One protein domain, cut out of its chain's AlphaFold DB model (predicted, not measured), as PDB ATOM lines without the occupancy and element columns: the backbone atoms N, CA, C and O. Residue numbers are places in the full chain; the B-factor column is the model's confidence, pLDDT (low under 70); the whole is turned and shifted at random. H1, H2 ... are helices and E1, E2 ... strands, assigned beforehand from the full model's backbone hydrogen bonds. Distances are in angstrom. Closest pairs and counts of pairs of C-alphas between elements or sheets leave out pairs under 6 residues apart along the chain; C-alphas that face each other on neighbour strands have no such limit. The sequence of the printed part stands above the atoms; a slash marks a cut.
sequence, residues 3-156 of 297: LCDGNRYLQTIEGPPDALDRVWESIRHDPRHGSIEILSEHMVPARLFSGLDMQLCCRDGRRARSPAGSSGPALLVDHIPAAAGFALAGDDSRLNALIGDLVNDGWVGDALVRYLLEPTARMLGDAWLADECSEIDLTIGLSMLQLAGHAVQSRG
ATOM      1  N   LEU A   3      13.738 -37.977  36.839       57.59
ATOM      2  CA  LEU A   3      13.797 -37.380  35.507       57.59
ATOM      3  C   LEU A   3      13.710 -35.862  35.612       57.59
ATOM      4  O   LEU A   3      13.058 -35.340  36.516       57.59
ATOM      5  N   CYS A   4      14.373 -35.171  34.689       55.16
ATOM      6  CA  CYS A   4      14.438 -33.718  34.625       55.16
ATOM      7  C   CYS A   4      14.198 -33.263  33.185       55.16
ATOM      8  O   CYS A   4      14.871 -33.739  32.276       55.16
ATOM      9  N   ASP A   5      13.291 -32.310  33.006       53.84
ATOM     10  CA  ASP A   5      12.995 -31.655  31.732       53.84
ATOM     11  C   ASP A   5      12.813 -30.160  32.012       53.84
ATOM     12  O   ASP A   5      11.861 -29.730  32.672       53.84
ATOM     13  N   GLY A   6      13.809 -29.367  31.611       67.56
ATOM     14  CA  GLY A   6      13.918 -27.960  31.993       67.56
ATOM     15  C   GLY A   6      13.922 -27.770  33.515       67.56
ATOM     16  O   GLY A   6      14.829 -28.236  34.200       67.56
ATOM     17  N   ASN A   7      12.898 -27.085  34.033       67.69
ATOM     18  CA  ASN A   7      12.704 -26.824  35.467       67.69
ATOM     19  C   ASN A   7      11.702 -27.789  36.137       67.69
ATOM     20  O   ASN A   7      11.292 -27.548  37.274       67.69
ATOM     21  N   ARG A   8      11.255 -28.844  35.442       68.50
ATOM     22  CA  ARG A   8      10.348 -29.861  35.990       68.50
ATOM     23  C   ARG A   8      11.136 -31.113  36.358       68.50
ATOM     24  O   ARG A   8      12.045 -31.515  35.635       68.50
ATOM     25  N   TYR A   9      10.740 -31.740  37.462       72.44
ATOM     26  CA  TYR A   9      11.321 -32.986  37.949       72.44
ATOM     27  C   TYR A   9      10.217 -34.011  38.190       72.44
ATOM     28  O   TYR A   9       9.181 -33.676  38.762       72.44
ATOM     29  N   LEU A  10      10.447 -35.258  37.784       70.19
ATOM     30  CA  LEU A  10       9.594 -36.397  38.116       70.19
ATOM     31  C   LEU A  10      10.416 -37.409  38.897       70.19
ATOM     32  O   LEU A  10      11.411 -37.922  38.386       70.19
ATOM     33  N   GLN A  11       9.989 -37.724  40.114       73.12
ATOM     34  CA  GLN A  11      10.670 -38.694  40.956       73.12
ATOM     35  C   GLN A  11       9.726 -39.819  41.361       73.12
ATOM     36  O   GLN A  11       8.629 -39.580  41.853       73.12
ATOM     37  N   THR A  12      10.197 -41.051  41.204       74.50
ATOM     38  CA  THR A  12       9.523 -42.253  41.697       74.50
ATOM     39  C   THR A  12      10.411 -42.917  42.734       74.50
ATOM     40  O   THR A  12      11.566 -43.267  42.441       74.50
ATOM     41  N   ILE A  13       9.865 -43.080  43.936       78.56
ATOM     42  CA  ILE A  13      10.494 -43.744  45.076       78.56
ATOM     43  C   ILE A  13       9.641 -44.944  45.490       78.56
ATOM     44  O   ILE A  13       8.419 -44.874  45.488       78.56
ATOM     45  N   GLU A  14      10.292 -46.054  45.824       77.31
ATOM     46  CA  GLU A  14       9.633 -47.293  46.242       77.31
ATOM     47  C   GLU A  14      10.506 -48.055  47.247       77.31
ATOM     48  O   GLU A  14      11.736 -48.137  47.122       77.31
ATOM     49  N   GLY A  15       9.872 -48.647  48.252       78.31
ATOM     50  CA  GLY A  15      10.555 -49.360  49.321       78.31
ATOM     51  C   GLY A  15       9.646 -49.593  50.526       78.31
ATOM     52  O   GLY A  15       8.462 -49.267  50.471       78.31
ATOM     53  N   PRO A  16      10.187 -50.166  51.615       79.88
ATOM     54  CA  PRO A  16       9.456 -50.314  52.871       79.88
ATOM     55  C   PRO A  16       8.975 -48.950  53.397       79.88
ATOM     56  O   PRO A  16       9.754 -47.997  53.288       79.88
ATOM     57  N   PRO A  17       7.777 -48.854  54.013       80.06
ATOM     58  CA  PRO A  17       7.187 -47.584  54.460       80.06
ATOM     59  C   PRO A  17       8.158 -46.703  55.254       80.06
ATOM     60  O   PRO A  17       8.472 -45.598  54.824       80.06
ATOM     61  N   ASP A  18       8.786 -47.249  56.301       82.19
ATOM     62  CA  ASP A  18       9.721 -46.501  57.150       82.19
ATOM     63  C   ASP A  18      10.922 -45.922  56.381       82.19
ATOM     64  O   ASP A  18      11.491 -44.897  56.756       82.19
ATOM     65  N   ALA A  19      11.386 -46.620  55.339       82.19
ATOM     66  CA  ALA A  19      12.489 -46.148  54.506       82.19
ATOM     67  C   ALA A  19      12.025 -45.076  53.517       82.19
ATOM     68  O   ALA A  19      12.781 -44.140  53.252       82.19
ATOM     69  N   LEU A  20      10.799 -45.208  53.004       84.38
ATOM     70  CA  LEU A  20      10.173 -44.226  52.131       84.38
ATOM     71  C   LEU A  20       9.949 -42.905  52.875       84.38
ATOM     72  O   LEU A  20      10.349 -41.867  52.359       84.38
ATOM     73  N   ASP A  21       9.436 -42.960  54.108       83.88
ATOM     74  CA  ASP A  21       9.174 -41.787  54.952       83.88
ATOM     75  C   ASP A  21      10.437 -40.953  55.182       83.88
ATOM     76  O   ASP A  21      10.433 -39.736  55.002       83.88
ATOM     77  N   ARG A  22      11.561 -41.611  55.498       84.25
ATOM     78  CA  ARG A  22      12.853 -40.932  55.695       84.25
ATOM     79  C   ARG A  22      13.349 -40.238  54.428       84.25
ATOM     80  O   ARG A  22      13.855 -39.118  54.489       84.25
ATOM     81  N   VAL A  23      13.245 -40.909  53.280       84.81
ATOM     82  CA  VAL A  23      13.657 -40.337  51.989       84.81
ATOM     83  C   VAL A  23      12.731 -39.183  51.609       84.81
ATOM     84  O   VAL A  23      13.207 -38.134  51.178       84.81
ATOM     85  N   TRP A  24      11.429 -39.345  51.821       86.31
ATOM     86  CA  TRP A  24      10.421 -38.333  51.548       86.31
ATOM     87  C   TRP A  24      10.601 -37.077  52.401       86.31
ATOM     88  O   TRP A  24      10.537 -35.965  51.880       86.31
ATOM     89  N   GLU A  25      10.908 -37.234  53.689       86.44
ATOM     90  CA  GLU A  25      11.198 -36.111  54.579       86.44
ATOM     91  C   GLU A  25      12.449 -35.345  54.131       86.44
ATOM     92  O   GLU A  25      12.444 -34.113  54.125       86.44
ATOM     93  N   SER A  26      13.486 -36.047  53.665       86.19
ATOM     94  CA  SER A  26      14.669 -35.404  53.085       86.19
ATOM     95  C   SER A  26      14.360 -34.663  51.784       86.19
ATOM     96  O   SER A  26      14.910 -33.585  51.578       86.19
ATOM     97  N   ILE A  27      13.516 -35.222  50.907       85.56
ATOM     98  CA  ILE A  27      13.114 -34.567  49.654       85.56
ATOM     99  C   ILE A  27      12.330 -33.299  49.989       85.56
ATOM    100  O   ILE A  27      12.700 -32.231  49.528       85.56
ATOM    101  N   ARG A  28      11.330 -33.372  50.873       85.75
ATOM    102  CA  ARG A  28      10.473 -32.229  51.223       85.75
ATOM    103  C   ARG A  28      11.237 -31.000  51.736       85.75
ATOM    104  O   ARG A  28      10.779 -29.880  51.536       85.75
ATOM    105  N   HIS A  29      12.361 -31.205  52.418       84.94
ATOM    106  CA  HIS A  29      13.168 -30.125  52.991       84.94
ATOM    107  C   HIS A  29      14.330 -29.674  52.089       84.94
ATOM    108  O   HIS A  29      15.112 -28.812  52.495       84.94
ATOM    109  N   ASP A  30      14.481 -30.244  50.891       85.25
ATOM    110  CA  ASP A  30      15.571 -29.890  49.986       85.25
ATOM    111  C   ASP A  30      15.305 -28.528  49.313       85.25
ATOM    112  O   ASP A  30      14.322 -28.373  48.590       85.25
ATOM    113  N   PRO A  31      16.187 -27.526  49.487       84.19
ATOM    114  CA  PRO A  31      15.955 -26.175  48.976       84.19
ATOM    115  C   PRO A  31      16.096 -26.054  47.449       84.19
ATOM    116  O   PRO A  31      15.894 -24.969  46.903       84.19
ATOM    117  N   ARG A  32      16.494 -27.122  46.743       78.94
ATOM    118  CA  ARG A  32      16.717 -27.106  45.287       78.94
ATOM    119  C   ARG A  32      15.427 -27.193  44.464       78.94
ATOM    120  O   ARG A  32      15.495 -27.022  43.250       78.94
ATOM    121  N   HIS A  33      14.273 -27.434  45.085       79.50
ATOM    122  CA  HIS A  33      12.963 -27.402  44.430       79.50
ATOM    123  C   HIS A  33      11.941 -26.635  45.280       79.50
ATOM    124  O   HIS A  33      12.133 -26.442  46.475       79.50
ATOM    125  N   GLY A  34      10.869 -26.149  44.648       74.25
ATOM    126  CA  GLY A  34       9.889 -25.270  45.303       74.25
ATOM    127  C   GLY A  34       8.497 -25.879  45.483       74.25
ATOM    128  O   GLY A  34       7.904 -25.744  46.547       74.25
ATOM    129  N   SER A  35       7.963 -26.545  44.457       78.06
ATOM    130  CA  SER A  35       6.626 -27.150  44.475       78.06
ATOM    131  C   SER A  35       6.722 -28.661  44.307       78.06
ATOM    132  O   SER A  35       7.267 -29.130  43.308       78.06
ATOM    133  N   ILE A  36       6.167 -29.406  45.261       81.75
ATOM    134  CA  ILE A  36       6.086 -30.865  45.212       81.75
ATOM    135  C   ILE A  36       4.613 -31.242  45.139       81.75
ATOM    136  O   ILE A  36       3.829 -30.851  46.003       81.75
ATOM    137  N   GLU A  37       4.258 -32.017  44.128       81.50
ATOM    138  CA  GLU A  37       2.938 -32.609  43.970       81.50
ATOM    139  C   GLU A  37       3.100 -34.130  43.996       81.50
ATOM    140  O   GLU A  37       3.936 -34.684  43.278       81.50
ATOM    141  N   ILE A  38       2.341 -34.805  44.861       81.69
ATOM    142  CA  ILE A  38       2.280 -36.268  44.853       81.69
ATOM    143  C   ILE A  38       1.268 -36.654  43.779       81.69
ATOM    144  O   ILE A  38       0.076 -36.431  43.961       81.69
ATOM    145  N   LEU A  39       1.752 -37.229  42.677       74.75
ATOM    146  CA  LEU A  39       0.887 -37.687  41.585       74.75
ATOM    147  C   LEU A  39       0.160 -38.996  41.923       74.75
ATOM    148  O   LEU A  39      -0.954 -39.211  41.475       74.75
ATOM    149  N   SER A  40       0.794 -39.894  42.685       73.12
ATOM    150  CA  SER A  40       0.166 -41.146  43.125       73.12
ATOM    151  C   SER A  40       0.919 -41.747  44.314       73.12
ATOM    152  O   SER A  40       2.154 -41.709  44.343       73.12
ATOM    153  N   GLU A  41       0.195 -42.394  45.226       80.94
ATOM    154  CA  GLU A  41       0.743 -43.137  46.365       80.94
ATOM    155  C   GLU A  41       0.009 -44.477  46.521       80.94
ATOM    156  O   GLU A  41      -1.211 -44.518  46.668       80.94
ATOM    157  N   HIS A  42       0.750 -45.588  46.470       72.75
ATOM    158  CA  HIS A  42       0.173 -46.932  46.428       72.75
ATOM    159  C   HIS A  42       0.982 -47.935  47.258       72.75
ATOM    160  O   HIS A  42       2.213 -47.925  47.247       72.75
ATOM    161  N   MET A  43       0.281 -48.872  47.907       68.69
ATOM    162  CA  MET A  43       0.885 -50.063  48.510       68.69
ATOM    163  C   MET A  43       0.874 -51.212  47.506       68.69
ATOM    164  O   MET A  43      -0.189 -51.671  47.089       68.69
ATOM    165  N   VAL A  44       2.059 -51.692  47.138       59.09
ATOM    166  CA  VAL A  44       2.244 -52.744  46.129       59.09
ATOM    167  C   VAL A  44       3.054 -53.908  46.711       59.09
ATOM    168  O   VAL A  44       3.981 -53.679  47.492       59.09
ATOM    169  N   PRO A  45       2.718 -55.171  46.384       44.19
ATOM    170  CA  PRO A  45       3.337 -56.344  47.009       44.19
ATOM    171  C   PRO A  45       4.767 -56.622  46.517       44.19
ATOM    172  O   PRO A  45       5.461 -57.454  47.100       44.19
ATOM    173  N   ALA A  46       5.211 -55.945  45.456       55.56
ATOM    174  CA  ALA A  46       6.544 -56.061  44.880       55.56
ATOM    175  C   ALA A  46       7.016 -54.704  44.336       55.56
ATOM    176  O   ALA A  46       6.205 -53.816  44.073       55.56
ATOM    177  N   ARG A  47       8.335 -54.553  44.167       55.53
ATOM    178  CA  ARG A  47       8.933 -53.381  43.514       55.53
ATOM    179  C   ARG A  47       8.473 -53.306  42.059       55.53
ATOM    180  O   ARG A  47       8.553 -54.300  41.343       55.53
ATOM    181  N   LEU A  48       8.035 -52.130  41.635       52.72
ATOM    182  CA  LEU A  48       7.573 -51.856  40.274       52.72
ATOM    183  C   LEU A  48       8.663 -51.211  39.407       52.72
ATOM    184  O   LEU A  48       8.577 -51.239  38.178       52.72
ATOM    185  N   PHE A  49       9.693 -50.650  40.047       55.47
ATOM    186  CA  PHE A  49      10.735 -49.826  39.434       55.47
ATOM    187  C   PHE A  49      12.159 -50.319  39.747       55.47
ATOM    188  O   PHE A  49      13.123 -49.552  39.641       55.47
ATOM    189  N   SER A  50      12.318 -51.595  40.127       46.25
ATOM    190  CA  SER A  50      13.609 -52.214  40.452       46.25
ATOM    191  C   SER A  50      14.504 -52.333  39.209       46.25
ATOM    192  O   SER A  50      14.521 -53.369  38.553       46.25
ATOM    193  N   GLY A  51      15.222 -51.262  38.868       40.34
ATOM    194  CA  GLY A  51      16.110 -51.180  37.699       40.34
ATOM    195  C   GLY A  51      16.373 -49.758  37.180       40.34
ATOM    196  O   GLY A  51      17.242 -49.576  36.334       40.34
ATOM    197  N   LEU A  52      15.655 -48.742  37.684       44.66
ATOM    198  CA  LEU A  52      15.809 -47.334  37.278       44.66
ATOM    199  C   LEU A  52      16.870 -46.595  38.101       44.66
ATOM    200  O   LEU A  52      16.539 -45.684  38.872       44.66
ATOM    201  N   ASP A  53      18.136 -46.948  37.895       43.47
ATOM    202  CA  ASP A  53      19.252 -46.091  38.297       43.47
ATOM    203  C   ASP A  53      19.466 -45.018  37.216       43.47
ATOM    204  O   ASP A  53      19.868 -45.321  36.097       43.47
ATOM    205  N   MET A  54      19.112 -43.770  37.559       38.03
ATOM    206  CA  MET A  54      19.236 -42.516  36.786       38.03
ATOM    207  C   MET A  54      19.736 -42.643  35.327       38.03
ATOM    208  O   MET A  54      20.938 -42.559  35.076       38.03
ATOM    209  N   GLN A  55      18.829 -42.747  34.346       36.91
ATOM    210  CA  GLN A  55      19.178 -42.624  32.921       36.91
ATOM    211  C   GLN A  55      18.208 -41.724  32.142       36.91
ATOM    212  O   GLN A  55      17.003 -41.743  32.371       36.91
ATOM    213  N   LEU A  56      18.795 -40.945  31.225       34.09
ATOM    214  CA  LEU A  56      18.224 -39.873  30.397       34.09
ATOM    215  C   LEU A  56      18.202 -40.329  28.920       34.09
ATOM    216  O   LEU A  56      19.190 -40.926  28.479       34.09
ATOM    217  N   CYS A  57      17.143 -40.069  28.138       28.75
ATOM    218  CA  CYS A  57      17.074 -40.485  26.724       28.75
ATOM    219  C   CYS A  57      16.361 -39.479  25.797       28.75
ATOM    220  O   CYS A  57      15.140 -39.442  25.728       28.75
ATOM    221  N   CYS A  58      17.128 -38.783  24.949       23.34
ATOM    222  CA  CYS A  58      16.613 -37.857  23.927       23.34
ATOM    223  C   CYS A  58      16.279 -38.551  22.582       23.34
ATOM    224  O   CYS A  58      17.026 -39.438  22.152       23.34
ATOM    225  N   ARG A  59      15.251 -38.088  21.837       30.27
ATOM    226  CA  ARG A  59      15.120 -38.329  20.376       30.27
ATOM    227  C   ARG A  59      14.255 -37.288  19.628       30.27
ATOM    228  O   ARG A  59      13.343 -36.705  20.192       30.27
ATOM    229  N   ASP A  60      14.565 -37.150  18.334       24.95
ATOM    230  CA  ASP A  60      14.068 -36.251  17.280       24.95
ATOM    231  C   ASP A  60      12.996 -36.901  16.335       24.95
ATOM    232  O   ASP A  60      13.221 -38.009  15.828       24.95
ATOM    233  N   GLY A  61      11.854 -36.211  16.105       25.11
ATOM    234  CA  GLY A  61      11.217 -35.943  14.786       25.11
ATOM    235  C   GLY A  61      10.066 -36.784  14.138       25.11
ATOM    236  O   GLY A  61      10.354 -37.550  13.222       25.11
ATOM    237  N   ARG A  62       8.785 -36.409  14.402       25.03
ATOM    238  CA  ARG A  62       7.589 -36.195  13.496       25.03
ATOM    239  C   ARG A  62       6.460 -37.252  13.248       25.03
ATOM    240  O   ARG A  62       6.690 -38.440  13.073       25.03
ATOM    241  N   ARG A  63       5.219 -36.703  13.152       26.25
ATOM    242  CA  ARG A  63       3.819 -37.234  13.297       26.25
ATOM    243  C   ARG A  63       3.003 -37.478  12.009       26.25
ATOM    244  O   ARG A  63       3.246 -36.783  11.028       26.25
ATOM    245  N   ALA A  64       1.877 -38.213  12.125       23.61
ATOM    246  CA  ALA A  64       0.520 -37.790  11.675       23.61
ATOM    247  C   ALA A  64      -0.634 -38.636  12.310       23.61
ATOM    248  O   ALA A  64      -0.390 -39.762  12.726       23.61
ATOM    249  N   ARG A  65      -1.871 -38.091  12.396       25.08
ATOM    250  CA  ARG A  65      -3.035 -38.523  13.235       25.08
ATOM    251  C   ARG A  65      -4.341 -38.890  12.469       25.08
ATOM    252  O   ARG A  65      -4.650 -38.226  11.487       25.08
ATOM    253  N   SER A  66      -5.145 -39.777  13.108       28.03
ATOM    254  CA  SER A  66      -6.643 -39.862  13.277       28.03
ATOM    255  C   SER A  66      -7.605 -40.147  12.088       28.03
ATOM    256  O   SER A  66      -7.225 -39.861  10.958       28.03
ATOM    257  N   PRO A  67      -8.910 -40.530  12.297       35.31
ATOM    258  CA  PRO A  67      -9.662 -41.144  13.435       35.31
ATOM    259  C   PRO A  67     -10.627 -42.331  13.044       35.31
ATOM    260  O   PRO A  67     -10.588 -42.817  11.918       35.31
ATOM    261  N   ALA A  68     -11.481 -42.794  13.988       34.31
ATOM    262  CA  ALA A  68     -12.114 -44.131  14.114       34.31
ATOM    263  C   ALA A  68     -13.675 -44.199  14.167       34.31
ATOM    264  O   ALA A  68     -14.340 -43.166  14.190       34.31
ATOM    265  N   GLY A  69     -14.226 -45.433  14.289       33.31
ATOM    266  CA  GLY A  69     -15.506 -45.761  14.966       33.31
ATOM    267  C   GLY A  69     -16.021 -47.224  14.806       33.31
ATOM    268  O   GLY A  69     -16.043 -47.724  13.683       33.31
ATOM    269  N   SER A  70     -16.468 -47.877  15.908       31.38
ATOM    270  CA  SER A  70     -17.619 -48.837  16.053       31.38
ATOM    271  C   SER A  70     -17.407 -50.103  16.919       31.38
ATOM    272  O   SER A  70     -16.556 -50.938  16.630       31.38
ATOM    273  N   SER A  71     -18.266 -50.255  17.940       37.41
ATOM    274  CA  SER A  71     -18.278 -51.202  19.072       37.41
ATOM    275  C   SER A  71     -17.898 -52.670  18.808       37.41
ATOM    276  O   SER A  71     -18.404 -53.344  17.918       37.41
ATOM    277  N   GLY A  72     -17.024 -53.153  19.694       46.91
ATOM    278  CA  GLY A  72     -16.217 -54.375  19.681       46.91
ATOM    279  C   GLY A  72     -15.085 -54.143  20.699       46.91
ATOM    280  O   GLY A  72     -15.290 -53.349  21.619       46.91
ATOM    281  N   PRO A  73     -13.852 -54.645  20.498       54.09
ATOM    282  CA  PRO A  73     -12.656 -53.989  21.052       54.09
ATOM    283  C   PRO A  73     -12.706 -52.458  20.932       54.09
ATOM    284  O   PRO A  73     -12.186 -51.740  21.772       54.09
ATOM    285  N   ALA A  74     -13.408 -51.968  19.912       56.16
ATOM    286  CA  ALA A  74     -13.691 -50.570  19.686       56.16
ATOM    287  C   ALA A  74     -14.367 -49.809  20.843       56.16
ATOM    288  O   ALA A  74     -14.116 -48.621  20.961       56.16
ATOM    289  N   LEU A  75     -15.167 -50.452  21.708       65.12
ATOM    290  CA  LEU A  75     -15.717 -49.764  22.889       65.12
ATOM    291  C   LEU A  75     -14.596 -49.360  23.848       65.12
ATOM    292  O   LEU A  75     -14.572 -48.238  24.333       65.12
ATOM    293  N   LEU A  76     -13.617 -50.244  24.063       75.94
ATOM    294  CA  LEU A  76     -12.412 -49.901  24.821       75.94
ATOM    295  C   LEU A  76     -11.546 -48.884  24.071       75.94
ATOM    296  O   LEU A  76     -10.953 -48.010  24.698       75.94
ATOM    297  N   VAL A  77     -11.521 -48.951  22.736       76.19
ATOM    298  CA  VAL A  77     -10.795 -47.979  21.903       76.19
ATOM    299  C   VAL A  77     -11.348 -46.564  22.067       76.19
ATOM    300  O   VAL A  77     -10.562 -45.621  22.120       76.19
ATOM    301  N   ASP A  78     -12.664 -46.406  22.216       82.88
ATOM    302  CA  ASP A  78     -13.300 -45.099  22.427       82.88
ATOM    303  C   ASP A  78     -12.844 -44.437  23.743       82.88
ATOM    304  O   ASP A  78     -12.832 -43.210  23.859       82.88
ATOM    305  N   HIS A  79     -12.389 -45.236  24.715       89.44
ATOM    306  CA  HIS A  79     -11.851 -44.753  25.986       89.44
ATOM    307  C   HIS A  79     -10.349 -44.433  25.951       89.44
ATOM    308  O   HIS A  79      -9.857 -43.785  26.878       89.44
ATOM    309  N   ILE A  80      -9.614 -44.813  24.897       92.31
ATOM    310  CA  ILE A  80      -8.166 -44.557  24.783       92.31
ATOM    311  C   ILE A  80      -7.830 -43.053  24.899       92.31
ATOM    312  O   ILE A  80      -6.953 -42.722  25.703       92.31
ATOM    313  N   PRO A  81      -8.504 -42.121  24.183       93.06
ATOM    314  CA  PRO A  81      -8.277 -40.676  24.332       93.06
ATOM    315  C   PRO A  81      -8.415 -40.181  25.772       93.06
ATOM    316  O   PRO A  81      -7.563 -39.433  26.251       93.06
ATOM    317  N   ALA A  82      -9.460 -40.626  26.473       92.88
ATOM    318  CA  ALA A  82      -9.701 -40.244  27.860       92.88
ATOM    319  C   ALA A  82      -8.627 -40.823  28.792       92.88
ATOM    320  O   ALA A  82      -8.035 -40.084  29.575       92.88
ATOM    321  N   ALA A  83      -8.314 -42.115  28.650       94.12
ATOM    322  CA  ALA A  83      -7.288 -42.786  29.440       94.12
ATOM    323  C   ALA A  83      -5.907 -42.133  29.271       94.12
ATOM    324  O   ALA A  83      -5.204 -41.939  30.260       94.12
ATOM    325  N   ALA A  84      -5.526 -41.735  28.054       93.06
ATOM    326  CA  ALA A  84      -4.282 -40.998  27.835       93.06
ATOM    327  C   ALA A  84      -4.302 -39.602  28.449       93.06
ATOM    328  O   ALA A  84      -3.291 -39.180  28.999       93.06
ATOM    329  N   GLY A  85      -5.432 -38.895  28.362       93.19
ATOM    330  CA  GLY A  85      -5.591 -37.591  28.999       93.19
ATOM    331  C   GLY A  85      -5.382 -37.674  30.511       93.19
ATOM    332  O   GLY A  85      -4.615 -36.889  31.061       93.19
ATOM    333  N   PHE A  86      -5.998 -38.662  31.168       95.06
ATOM    334  CA  PHE A  86      -5.803 -38.905  32.602       95.06
ATOM    335  C   PHE A  86      -4.362 -39.314  32.918       95.06
ATOM    336  O   PHE A  86      -3.760 -38.765  33.834       95.06
ATOM    337  N   ALA A  87      -3.779 -40.213  32.118       92.44
ATOM    338  CA  ALA A  87      -2.408 -40.665  32.305       92.44
ATOM    339  C   ALA A  87      -1.397 -39.508  32.190       92.44
ATOM    340  O   ALA A  87      -0.569 -39.343  33.080       92.44
ATOM    341  N   LEU A  88      -1.477 -38.677  31.143       88.62
ATOM    342  CA  LEU A  88      -0.592 -37.516  30.957       88.62
ATOM    343  C   LEU A  88      -0.755 -36.468  32.059       88.62
ATOM    344  O   LEU A  88       0.217 -35.819  32.433       88.62
ATOM    345  N   ALA A  89      -1.973 -36.309  32.581       89.75
ATOM    346  CA  ALA A  89      -2.251 -35.411  33.695       89.75
ATOM    347  C   ALA A  89      -1.770 -35.957  35.053       89.75
ATOM    348  O   ALA A  89      -1.862 -35.240  36.043       89.75
ATOM    349  N   GLY A  90      -1.290 -37.206  35.120       86.69
ATOM    350  CA  GLY A  90      -0.989 -37.868  36.390       86.69
ATOM    351  C   GLY A  90      -2.232 -38.121  37.252       86.69
ATOM    352  O   GLY A  90      -2.097 -38.301  38.454       86.69
ATOM    353  N   ASP A  91      -3.433 -38.117  36.661       90.31
ATOM    354  CA  ASP A  91      -4.714 -38.278  37.359       90.31
ATOM    355  C   ASP A  91      -5.033 -39.771  37.530       90.31
ATOM    356  O   ASP A  91      -5.848 -40.366  36.810       90.31
ATOM    357  N   ASP A  92      -4.325 -40.392  38.472       88.19
ATOM    358  CA  ASP A  92      -4.461 -41.807  38.821       88.19
ATOM    359  C   ASP A  92      -5.902 -42.173  39.211       88.19
ATOM    360  O   ASP A  92      -6.408 -43.243  38.868       88.19
ATOM    361  N   SER A  93      -6.596 -41.254  39.871       86.06
ATOM    362  CA  SER A  93      -7.935 -41.419  40.411       86.06
ATOM    363  C   SER A  93      -8.968 -41.544  39.297       86.06
ATOM    364  O   SER A  93      -9.768 -42.483  39.307       86.06
ATOM    365  N   ARG A  94      -8.937 -40.658  38.290       91.50
ATOM    366  CA  ARG A  94      -9.829 -40.773  37.123       91.50
ATOM    367  C   ARG A  94      -9.482 -41.957  36.237       91.50
ATOM    368  O   ARG A  94     -10.395 -42.599  35.717       91.50
ATOM    369  N   LEU A  95      -8.196 -42.275  36.082       92.12
ATOM    370  CA  LEU A  95      -7.776 -43.457  35.333       92.12
ATOM    371  C   LEU A  95      -8.296 -44.746  35.991       92.12
ATOM    372  O   LEU A  95      -8.874 -45.597  35.314       92.12
ATOM    373  N   ASN A  96      -8.161 -44.862  37.312       88.62
ATOM    374  CA  ASN A  96      -8.658 -46.003  38.078       88.62
ATOM    375  C   ASN A  96     -10.191 -46.062  38.126       88.62
ATOM    376  O   ASN A  96     -10.744 -47.160  38.082       88.62
ATOM    377  N   ALA A  97     -10.883 -44.920  38.181       88.50
ATOM    378  CA  ALA A  97     -12.343 -44.872  38.098       88.50
ATOM    379  C   ALA A  97     -12.845 -45.392  36.743       88.50
ATOM    380  O   ALA A  97     -13.674 -46.296  36.716       88.50
ATOM    381  N   LEU A  98     -12.262 -44.916  35.635       90.81
ATOM    382  CA  LEU A  98     -12.573 -45.398  34.286       90.81
ATOM    383  C   LEU A  98     -12.377 -46.916  34.167       90.81
ATOM    384  O   LEU A  98     -13.233 -47.623  33.643       90.81
ATOM    385  N   ILE A  99     -11.251 -47.430  34.663       89.00
ATOM    386  CA  ILE A  99     -10.976 -48.870  34.668       89.00
ATOM    387  C   ILE A  99     -11.982 -49.618  35.548       89.00
ATOM    388  O   ILE A  99     -12.444 -50.689  35.164       89.00
ATOM    389  N   GLY A 100     -12.331 -49.070  36.713       83.38
ATOM    390  CA  GLY A 100     -13.328 -49.636  37.617       83.38
ATOM    391  C   GLY A 100     -14.704 -49.765  36.968       83.38
ATOM    392  O   GLY A 100     -15.318 -50.825  37.080       83.38
ATOM    393  N   ASP A 101     -15.148 -48.739  36.245       84.88
ATOM    394  CA  ASP A 101     -16.408 -48.751  35.497       84.88
ATOM    395  C   ASP A 101     -16.392 -49.833  34.410       84.88
ATOM    396  O   ASP A 101     -17.301 -50.655  34.341       84.88
ATOM    397  N   LEU A 102     -15.301 -49.936  33.647       83.75
ATOM    398  CA  LEU A 102     -15.147 -50.983  32.633       83.75
ATOM    399  C   LEU A 102     -15.135 -52.395  33.242       83.75
ATOM    400  O   LEU A 102     -15.703 -53.328  32.675       83.75
ATOM    401  N   VAL A 103     -14.517 -52.575  34.411       78.44
ATOM    402  CA  VAL A 103     -14.574 -53.851  35.140       78.44
ATOM    403  C   VAL A 103     -16.005 -54.160  35.594       78.44
ATOM    404  O   VAL A 103     -16.441 -55.304  35.472       78.44
ATOM    405  N   ASN A 104     -16.753 -53.162  36.075       74.94
ATOM    406  CA  ASN A 104     -18.164 -53.321  36.448       74.94
ATOM    407  C   ASN A 104     -19.048 -53.673  35.239       74.94
ATOM    408  O   ASN A 104     -19.993 -54.448  35.382       74.94
ATOM    409  N   ASP A 105     -18.686 -53.188  34.051       73.69
ATOM    410  CA  ASP A 105     -19.315 -53.535  32.771       73.69
ATOM    411  C   ASP A 105     -18.914 -54.934  32.252       73.69
ATOM    412  O   ASP A 105     -19.364 -55.371  31.189       73.69
ATOM    413  N   GLY A 106     -18.093 -55.674  33.007       67.50
ATOM    414  CA  GLY A 106     -17.739 -57.068  32.739       67.50
ATOM    415  C   GLY A 106     -16.442 -57.268  31.954       67.50
ATOM    416  O   GLY A 106     -16.138 -58.398  31.563       67.50
ATOM    417  N   TRP A 107     -15.653 -56.214  31.724       76.50
ATOM    418  CA  TRP A 107     -14.337 -56.359  31.104       76.50
ATOM    419  C   TRP A 107     -13.333 -57.001  32.070       76.50
ATOM    420  O   TRP A 107     -13.223 -56.636  33.238       76.50
ATOM    421  N   VAL A 108     -12.567 -57.965  31.559       72.75
ATOM    422  CA  VAL A 108     -11.558 -58.721  32.320       72.75
ATOM    423  C   VAL A 108     -10.140 -58.233  32.020       72.75
ATOM    424  O   VAL A 108      -9.901 -57.585  31.000       72.75
ATOM    425  N   GLY A 109      -9.183 -58.579  32.889       73.44
ATOM    426  CA  GLY A 109      -7.844 -57.983  32.877       73.44
ATOM    427  C   GLY A 109      -7.091 -58.083  31.551       73.44
ATOM    428  O   GLY A 109      -6.662 -57.063  31.018       73.44
ATOM    429  N   ASP A 110      -7.051 -59.267  30.939       74.06
ATOM    430  CA  ASP A 110      -6.410 -59.465  29.632       74.06
ATOM    431  C   ASP A 110      -7.016 -58.580  28.528       74.06
ATOM    432  O   ASP A 110      -6.293 -58.087  27.658       74.06
ATOM    433  N   ALA A 111      -8.333 -58.349  28.556       77.00
ATOM    434  CA  ALA A 111      -9.007 -57.501  27.577       77.00
ATOM    435  C   ALA A 111      -8.678 -56.017  27.800       77.00
ATOM    436  O   ALA A 111      -8.391 -55.306  26.838       77.00
ATOM    437  N   LEU A 112      -8.654 -55.564  29.054       82.94
ATOM    438  CA  LEU A 112      -8.273 -54.195  29.413       82.94
ATOM    439  C   LEU A 112      -6.810 -53.910  29.060       82.94
ATOM    440  O   LEU A 112      -6.509 -52.880  28.460       82.94
ATOM    441  N   VAL A 113      -5.902 -54.843  29.347       83.31
ATOM    442  CA  VAL A 113      -4.494 -54.728  28.948       83.31
ATOM    443  C   VAL A 113      -4.380 -54.608  27.428       83.31
ATOM    444  O   VAL A 113      -3.802 -53.646  26.923       83.31
ATOM    445  N   ARG A 114      -4.980 -55.549  26.691       83.50
ATOM    446  CA  ARG A 114      -4.831 -55.659  25.236       83.50
ATOM    447  C   ARG A 114      -5.484 -54.524  24.451       83.50
ATOM    448  O   ARG A 114      -4.951 -54.108  23.424       83.50
ATOM    449  N   TYR A 115      -6.665 -54.082  24.872       83.88
ATOM    450  CA  TYR A 115      -7.508 -53.190  24.069       83.88
ATOM    451  C   TYR A 115      -7.621 -51.769  24.625       83.88
ATOM    452  O   TYR A 115      -8.074 -50.894  23.892       83.88
ATOM    453  N   LEU A 116      -7.176 -51.521  25.862       88.62
ATOM    454  CA  LEU A 116      -7.120 -50.181  26.446       88.62
ATOM    455  C   LEU A 116      -5.679 -49.781  26.769       88.62
ATOM    456  O   LEU A 116      -5.154 -48.871  26.140       88.62
ATOM    457  N   LEU A 117      -5.009 -50.467  27.699       88.81
ATOM    458  CA  LEU A 117      -3.724 -49.999  28.238       88.81
ATOM    459  C   LEU A 117      -2.598 -49.996  27.197       88.81
ATOM    460  O   LEU A 117      -1.909 -48.989  27.043       88.81
ATOM    461  N   GLU A 118      -2.424 -51.091  26.452       87.00
ATOM    462  CA  GLU A 118      -1.401 -51.184  25.404       87.00
ATOM    463  C   GLU A 118      -1.621 -50.156  24.275       87.00
ATOM    464  O   GLU A 118      -0.673 -49.455  23.912       87.00
ATOM    465  N   PRO A 119      -2.839 -50.001  23.713       87.88
ATOM    466  CA  PRO A 119      -3.130 -48.914  22.784       87.88
ATOM    467  C   PRO A 119      -2.930 -47.511  23.366       87.88
ATOM    468  O   PRO A 119      -2.390 -46.652  22.669       87.88
ATOM    469  N   THR A 120      -3.305 -47.269  24.626       91.88
ATOM    470  CA  THR A 120      -3.069 -45.977  25.282       91.88
ATOM    471  C   THR A 120      -1.575 -45.685  25.379       91.88
ATOM    472  O   THR A 120      -1.161 -44.596  24.999       91.88
ATOM    473  N   ALA A 121      -0.739 -46.658  25.759       88.44
ATOM    474  CA  ALA A 121       0.718 -46.491  25.789       88.44
ATOM    475  C   ALA A 121       1.303 -46.135  24.409       88.44
ATOM    476  O   ALA A 121       2.168 -45.262  24.310       88.44
ATOM    477  N   ARG A 122       0.802 -46.758  23.329       86.50
ATOM    478  CA  ARG A 122       1.190 -46.404  21.950       86.50
ATOM    479  C   ARG A 122       0.789 -44.973  21.606       86.50
ATOM    480  O   ARG A 122       1.611 -44.232  21.076       86.50
ATOM    481  N   MET A 123      -0.429 -44.568  21.961       89.06
ATOM    482  CA  MET A 123      -0.913 -43.212  21.709       89.06
ATOM    483  C   MET A 123      -0.142 -42.155  22.512       89.06
ATOM    484  O   MET A 123       0.116 -41.076  21.985       89.06
ATOM    485  N   LEU A 124       0.284 -42.457  23.744       87.44
ATOM    486  CA  LEU A 124       1.207 -41.597  24.492       87.44
ATOM    487  C   LEU A 124       2.546 -41.453  23.757       87.44
ATOM    488  O   LEU A 124       3.052 -40.343  23.602       87.44
ATOM    489  N   GLY A 125       3.083 -42.561  23.238       80.06
ATOM    490  CA  GLY A 125       4.267 -42.543  22.380       80.06
ATOM    491  C   GLY A 125       4.079 -41.683  21.123       80.06
ATOM    492  O   GLY A 125       4.969 -40.913  20.778       80.06
ATOM    493  N   ASP A 126       2.915 -41.755  20.473       85.44
ATOM    494  CA  ASP A 126       2.568 -40.929  19.304       85.44
ATOM    495  C   ASP A 126       2.397 -39.445  19.637       85.44
ATOM    496  O   ASP A 126       2.770 -38.580  18.839       85.44
ATOM    497  N   ALA A 127       1.841 -39.133  20.809       81.00
ATOM    498  CA  ALA A 127       1.732 -37.768  21.307       81.00
ATOM    499  C   ALA A 127       3.128 -37.164  21.525       81.00
ATOM    500  O   ALA A 127       3.396 -36.060  21.049       81.00
ATOM    501  N   TRP A 128       4.037 -37.926  22.135       84.06
ATOM    502  CA  TRP A 128       5.413 -37.502  22.386       84.06
ATOM    503  C   TRP A 128       6.255 -37.369  21.112       84.06
ATOM    504  O   TRP A 128       6.889 -36.338  20.907       84.06
ATOM    505  N   LEU A 129       6.208 -38.355  20.199       72.56
ATOM    506  CA  LEU A 129       6.942 -38.335  18.912       72.56
ATOM    507  C   LEU A 129       6.654 -37.099  18.059       72.56
ATOM    508  O   LEU A 129       7.347 -36.792  17.085       72.56
ATOM    509  N   ALA A 130       5.580 -36.421  18.402       80.44
ATOM    510  CA  ALA A 130       5.072 -35.307  17.677       80.44
ATOM    511  C   ALA A 130       4.778 -34.098  18.546       80.44
ATOM    512  O   ALA A 130       3.988 -33.233  18.158       80.44
ATOM    513  N   ASP A 131       5.459 -34.038  19.686       79.56
ATOM    514  CA  ASP A 131       5.613 -32.810  20.448       79.56
ATOM    515  C   ASP A 131       4.264 -32.268  20.967       79.56
ATOM    516  O   ASP A 131       4.086 -31.068  21.136       79.56
ATOM    517  N   GLU A 132       3.263 -33.146  21.186       82.31
ATOM    518  CA  GLU A 132       2.053 -32.781  21.960       82.31
ATOM    519  C   GLU A 132       2.282 -32.922  23.470       82.31
ATOM    520  O   GLU A 132       1.499 -32.374  24.242       82.31
ATOM    521  N   CYS A 133       3.315 -33.650  23.900       81.38
ATOM    522  CA  CYS A 133       3.681 -33.792  25.307       81.38
ATOM    523  C   CYS A 133       5.199 -33.926  25.479       81.38
ATOM    524  O   CYS A 133       5.899 -34.354  24.557       81.38
ATOM    525  N   SER A 134       5.706 -33.554  26.658       77.06
ATOM    526  CA  SER A 134       7.139 -33.601  26.962       77.06
ATOM    527  C   SER A 134       7.603 -35.003  27.389       77.06
ATOM    528  O   SER A 134       6.793 -35.906  27.607       77.06
ATOM    529  N   GLU A 135       8.918 -35.220  27.515       72.50
ATOM    530  CA  GLU A 135       9.475 -36.494  28.014       72.50
ATOM    531  C   GLU A 135       9.011 -36.805  29.449       72.50
ATOM    532  O   GLU A 135       8.723 -37.962  29.779       72.50
ATOM    533  N   ILE A 136       8.875 -35.773  30.291       72.31
ATOM    534  CA  ILE A 136       8.306 -35.924  31.634       72.31
ATOM    535  C   ILE A 136       6.846 -36.345  31.544       72.31
ATOM    536  O   ILE A 136       6.465 -37.304  32.212       72.31
ATOM    537  N   ASP A 137       6.046 -35.682  30.710       79.06
ATOM    538  CA  ASP A 137       4.623 -36.005  30.579       79.06
ATOM    539  C   ASP A 137       4.429 -37.438  30.048       79.06
ATOM    540  O   ASP A 137       3.615 -38.194  30.582       79.06
ATOM    541  N   LEU A 138       5.234 -37.861  29.061       80.06
ATOM    542  CA  LEU A 138       5.251 -39.242  28.573       80.06
ATOM    543  C   LEU A 138       5.579 -40.224  29.702       80.06
ATOM    544  O   LEU A 138       4.911 -41.252  29.836       80.06
ATOM    545  N   THR A 139       6.585 -39.926  30.524       74.38
ATOM    546  CA  THR A 139       6.974 -40.836  31.605       74.38
ATOM    547  C   THR A 139       5.930 -40.904  32.714       74.38
ATOM    548  O   THR A 139       5.663 -41.997  33.223       74.38
ATOM    549  N   ILE A 140       5.301 -39.777  33.064       81.94
ATOM    550  CA  ILE A 140       4.152 -39.748  33.978       81.94
ATOM    551  C   ILE A 140       3.064 -40.668  33.429       81.94
ATOM    552  O   ILE A 140       2.654 -41.605  34.114       81.94
ATOM    553  N   GLY A 141       2.671 -40.471  32.169       86.06
ATOM    554  CA  GLY A 141       1.609 -41.254  31.552       86.06
ATOM    555  C   GLY A 141       1.905 -42.750  31.520       86.06
ATOM    556  O   GLY A 141       1.066 -43.553  31.917       86.06
ATOM    557  N   LEU A 142       3.118 -43.144  31.133       83.31
ATOM    558  CA  LEU A 142       3.537 -44.546  31.159       83.31
ATOM    559  C   LEU A 142       3.532 -45.124  32.585       83.31
ATOM    560  O   LEU A 142       3.050 -46.237  32.786       83.31
ATOM    561  N   SER A 143       3.978 -44.360  33.585       80.50
ATOM    562  CA  SER A 143       3.948 -44.791  34.991       80.50
ATOM    563  C   SER A 143       2.515 -45.001  35.493       80.50
ATOM    564  O   SER A 143       2.239 -45.996  36.164       80.50
ATOM    565  N   MET A 144       1.583 -44.116  35.122       88.31
ATOM    566  CA  MET A 144       0.162 -44.255  35.464       88.31
ATOM    567  C   MET A 144      -0.455 -45.505  34.830       88.31
ATOM    568  O   MET A 144      -1.160 -46.258  35.501       88.31
ATOM    569  N   LEU A 145      -0.144 -45.780  33.558       88.06
ATOM    570  CA  LEU A 145      -0.609 -46.995  32.884       88.06
ATOM    571  C   LEU A 145      -0.037 -48.270  33.514       88.06
ATOM    572  O   LEU A 145      -0.744 -49.275  33.590       88.06
ATOM    573  N   GLN A 146       1.213 -48.236  33.985       80.06
ATOM    574  CA  GLN A 146       1.821 -49.362  34.691       80.06
ATOM    575  C   GLN A 146       1.062 -49.671  35.987       80.06
ATOM    576  O   GLN A 146       0.665 -50.815  36.207       80.06
ATOM    577  N   LEU A 147       0.810 -48.654  36.820       82.38
ATOM    578  CA  LEU A 147       0.057 -48.797  38.073       82.38
ATOM    579  C   LEU A 147      -1.361 -49.328  37.829       82.38
ATOM    580  O   LEU A 147      -1.791 -50.283  38.478       82.38
ATOM    581  N   ALA A 148      -2.049 -48.763  36.838       85.62
ATOM    582  CA  ALA A 148      -3.356 -49.225  36.394       85.62
ATOM    583  C   ALA A 148      -3.336 -50.702  35.956       85.62
ATOM    584  O   ALA A 148      -4.202 -51.482  36.354       85.62
ATOM    585  N   GLY A 149      -2.327 -51.113  35.182       80.94
ATOM    586  CA  GLY A 149      -2.140 -52.504  34.767       80.94
ATOM    587  C   GLY A 149      -1.994 -53.459  35.952       80.94
ATOM    588  O   GLY A 149      -2.706 -54.460  36.020       80.94
ATOM    589  N   HIS A 150      -1.154 -53.121  36.932       77.38
ATOM    590  CA  HIS A 150      -1.003 -53.910  38.162       77.38
ATOM    591  C   HIS A 150      -2.325 -54.026  38.947       77.38
ATOM    592  O   HIS A 150      -2.691 -55.106  39.426       77.38
ATOM    593  N   ALA A 151      -3.092 -52.938  39.056       77.44
ATOM    594  CA  ALA A 151      -4.393 -52.948  39.729       77.44
ATOM    595  C   ALA A 151      -5.409 -53.866  39.021       77.44
ATOM    596  O   ALA A 151      -6.150 -54.606  39.670       77.44
ATOM    597  N   VAL A 152      -5.411 -53.870  37.688       77.69
ATOM    598  CA  VAL A 152      -6.261 -54.748  36.876       77.69
ATOM    599  C   VAL A 152      -5.884 -56.222  37.060       77.69
ATOM    600  O   VAL A 152      -6.759 -57.061  37.282       77.69
ATOM    601  N   GLN A 153      -4.588 -56.541  37.029       70.50
ATOM    602  CA  GLN A 153      -4.102 -57.919  37.143       70.50
ATOM    603  C   GLN A 153      -4.254 -58.490  38.559       70.50
ATOM    604  O   GLN A 153      -4.558 -59.672  38.714       70.50
ATOM    605  N   SER A 154      -4.094 -57.668  39.598       63.84
ATOM    606  CA  SER A 154      -4.274 -58.090  40.997       63.84
ATOM    607  C   SER A 154      -5.735 -58.371  41.367       63.84
ATOM    608  O   SER A 154      -6.004 -59.223  42.213       63.84
ATOM    609  N   ARG A 155      -6.694 -57.710  40.705       62.00
ATOM    610  CA  ARG A 155      -8.135 -57.985  40.856       62.00
ATOM    611  C   ARG A 155      -8.556 -59.311  40.223       62.00
ATOM    612  O   ARG A 155      -9.556 -59.895  40.633       62.00
ATOM    613  N   GLY A 156      -7.793 -59.795  39.246       54.34
ATOM    614  CA  GLY A 156      -8.044 -61.039  38.533       54.34
ATOM    615  C   GLY A 156      -7.194 -62.211  39.022       54.34
ATOM    616  O   GLY A 156      -6.426 -62.737  38.229       54.34
TER     617      GLY A 156
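This is residues 3 to 156 of the 297 residues of an uncharacterized protein of Sphingomonas sanxanigenens DSM 19645 = NX02 (UniProt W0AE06). What is the main picture? Two helical hairpins, H2 with H3 and H4 with H5, pack on each other and make a helical body, H2 crossing H4 and H5. Off one long side of that body, beside H5, lies the small strand hairpin E1 with E2, near residues 135 to 140 of H5, and farther out on that side lies H1, apart from H5, while residues 29 to 72 make a wide sweep from H1 back to H2. What are its make-up and size? The printed part has 154 residues, mostly helix, with elements in the order E1, E2, H1, H2, H3, H4, H5, and its sheet E1 - E2 is antiparallel. It is compact, with a radius of gyration of the C-alphas of 16.9 A and spans of 52 by 39 by 25 A.

How do the first parts stand? E1, residues 3 to 5, and E2, residues 8 to 11, are an antiparallel hairpin, with N 3 and O 10 at 2.8 A and N 8 and O 5 at 3.0 A, within hydrogen-bond range. H1, residues 17 to 28, touches no helix. How do the other helices meet? H5, residues 135 to 155, and H2, residues 73 to 88, are the hubs, touching three helices each; H2 touches H5 with residues 84 to 88 alone, closest at the C-alphas of Ala 87 and Gly 141, 4.1 A, at a steep tilt of 53 degrees, opposite ways. H2 and H3, residues 92 to 104, are a helical hairpin at a shallow tilt of 17 degrees, closest at the C-alphas of Phe 86 and Leu 95, 5.7 A. H4, residues 109 to 128, and H5 are a helical hairpin at a shallow tilt of 1 degrees, closest at the C-alphas of Gly 109 and Val 152, 5.4 A. Are the helix backbones complete? In H3 and H5 every O i to N i+4 pair is within hydrogen-bond range; in H1 it is 7 of 8, in H2 9 of 12 and in H4 14 of 16.

Where do the elements begin and end? E1 begins at C-alpha 3 (13.797, -37.380, 35.507), and H5 ends at C-alpha 155 (-8.135, -57.985, 40.856). How long are the longer helices? H5 measures 30.6 A, H4 26.6 A and H2 22.7 A from first to last C-alpha. H2 has a kink of 37 degrees near residue 82.

How far does it reach? The two C-alphas farthest apart, those of Pro 31 and Ser 70, are 52.2 A apart. Which link is long, and where is confidence low? The link from H1 to H2 is long, and the printed part has no cut. The mean pLDDT of the printed part is 72.2, with residues 3 to 8, 43 to 75, 106 and 154 to 156 under 70.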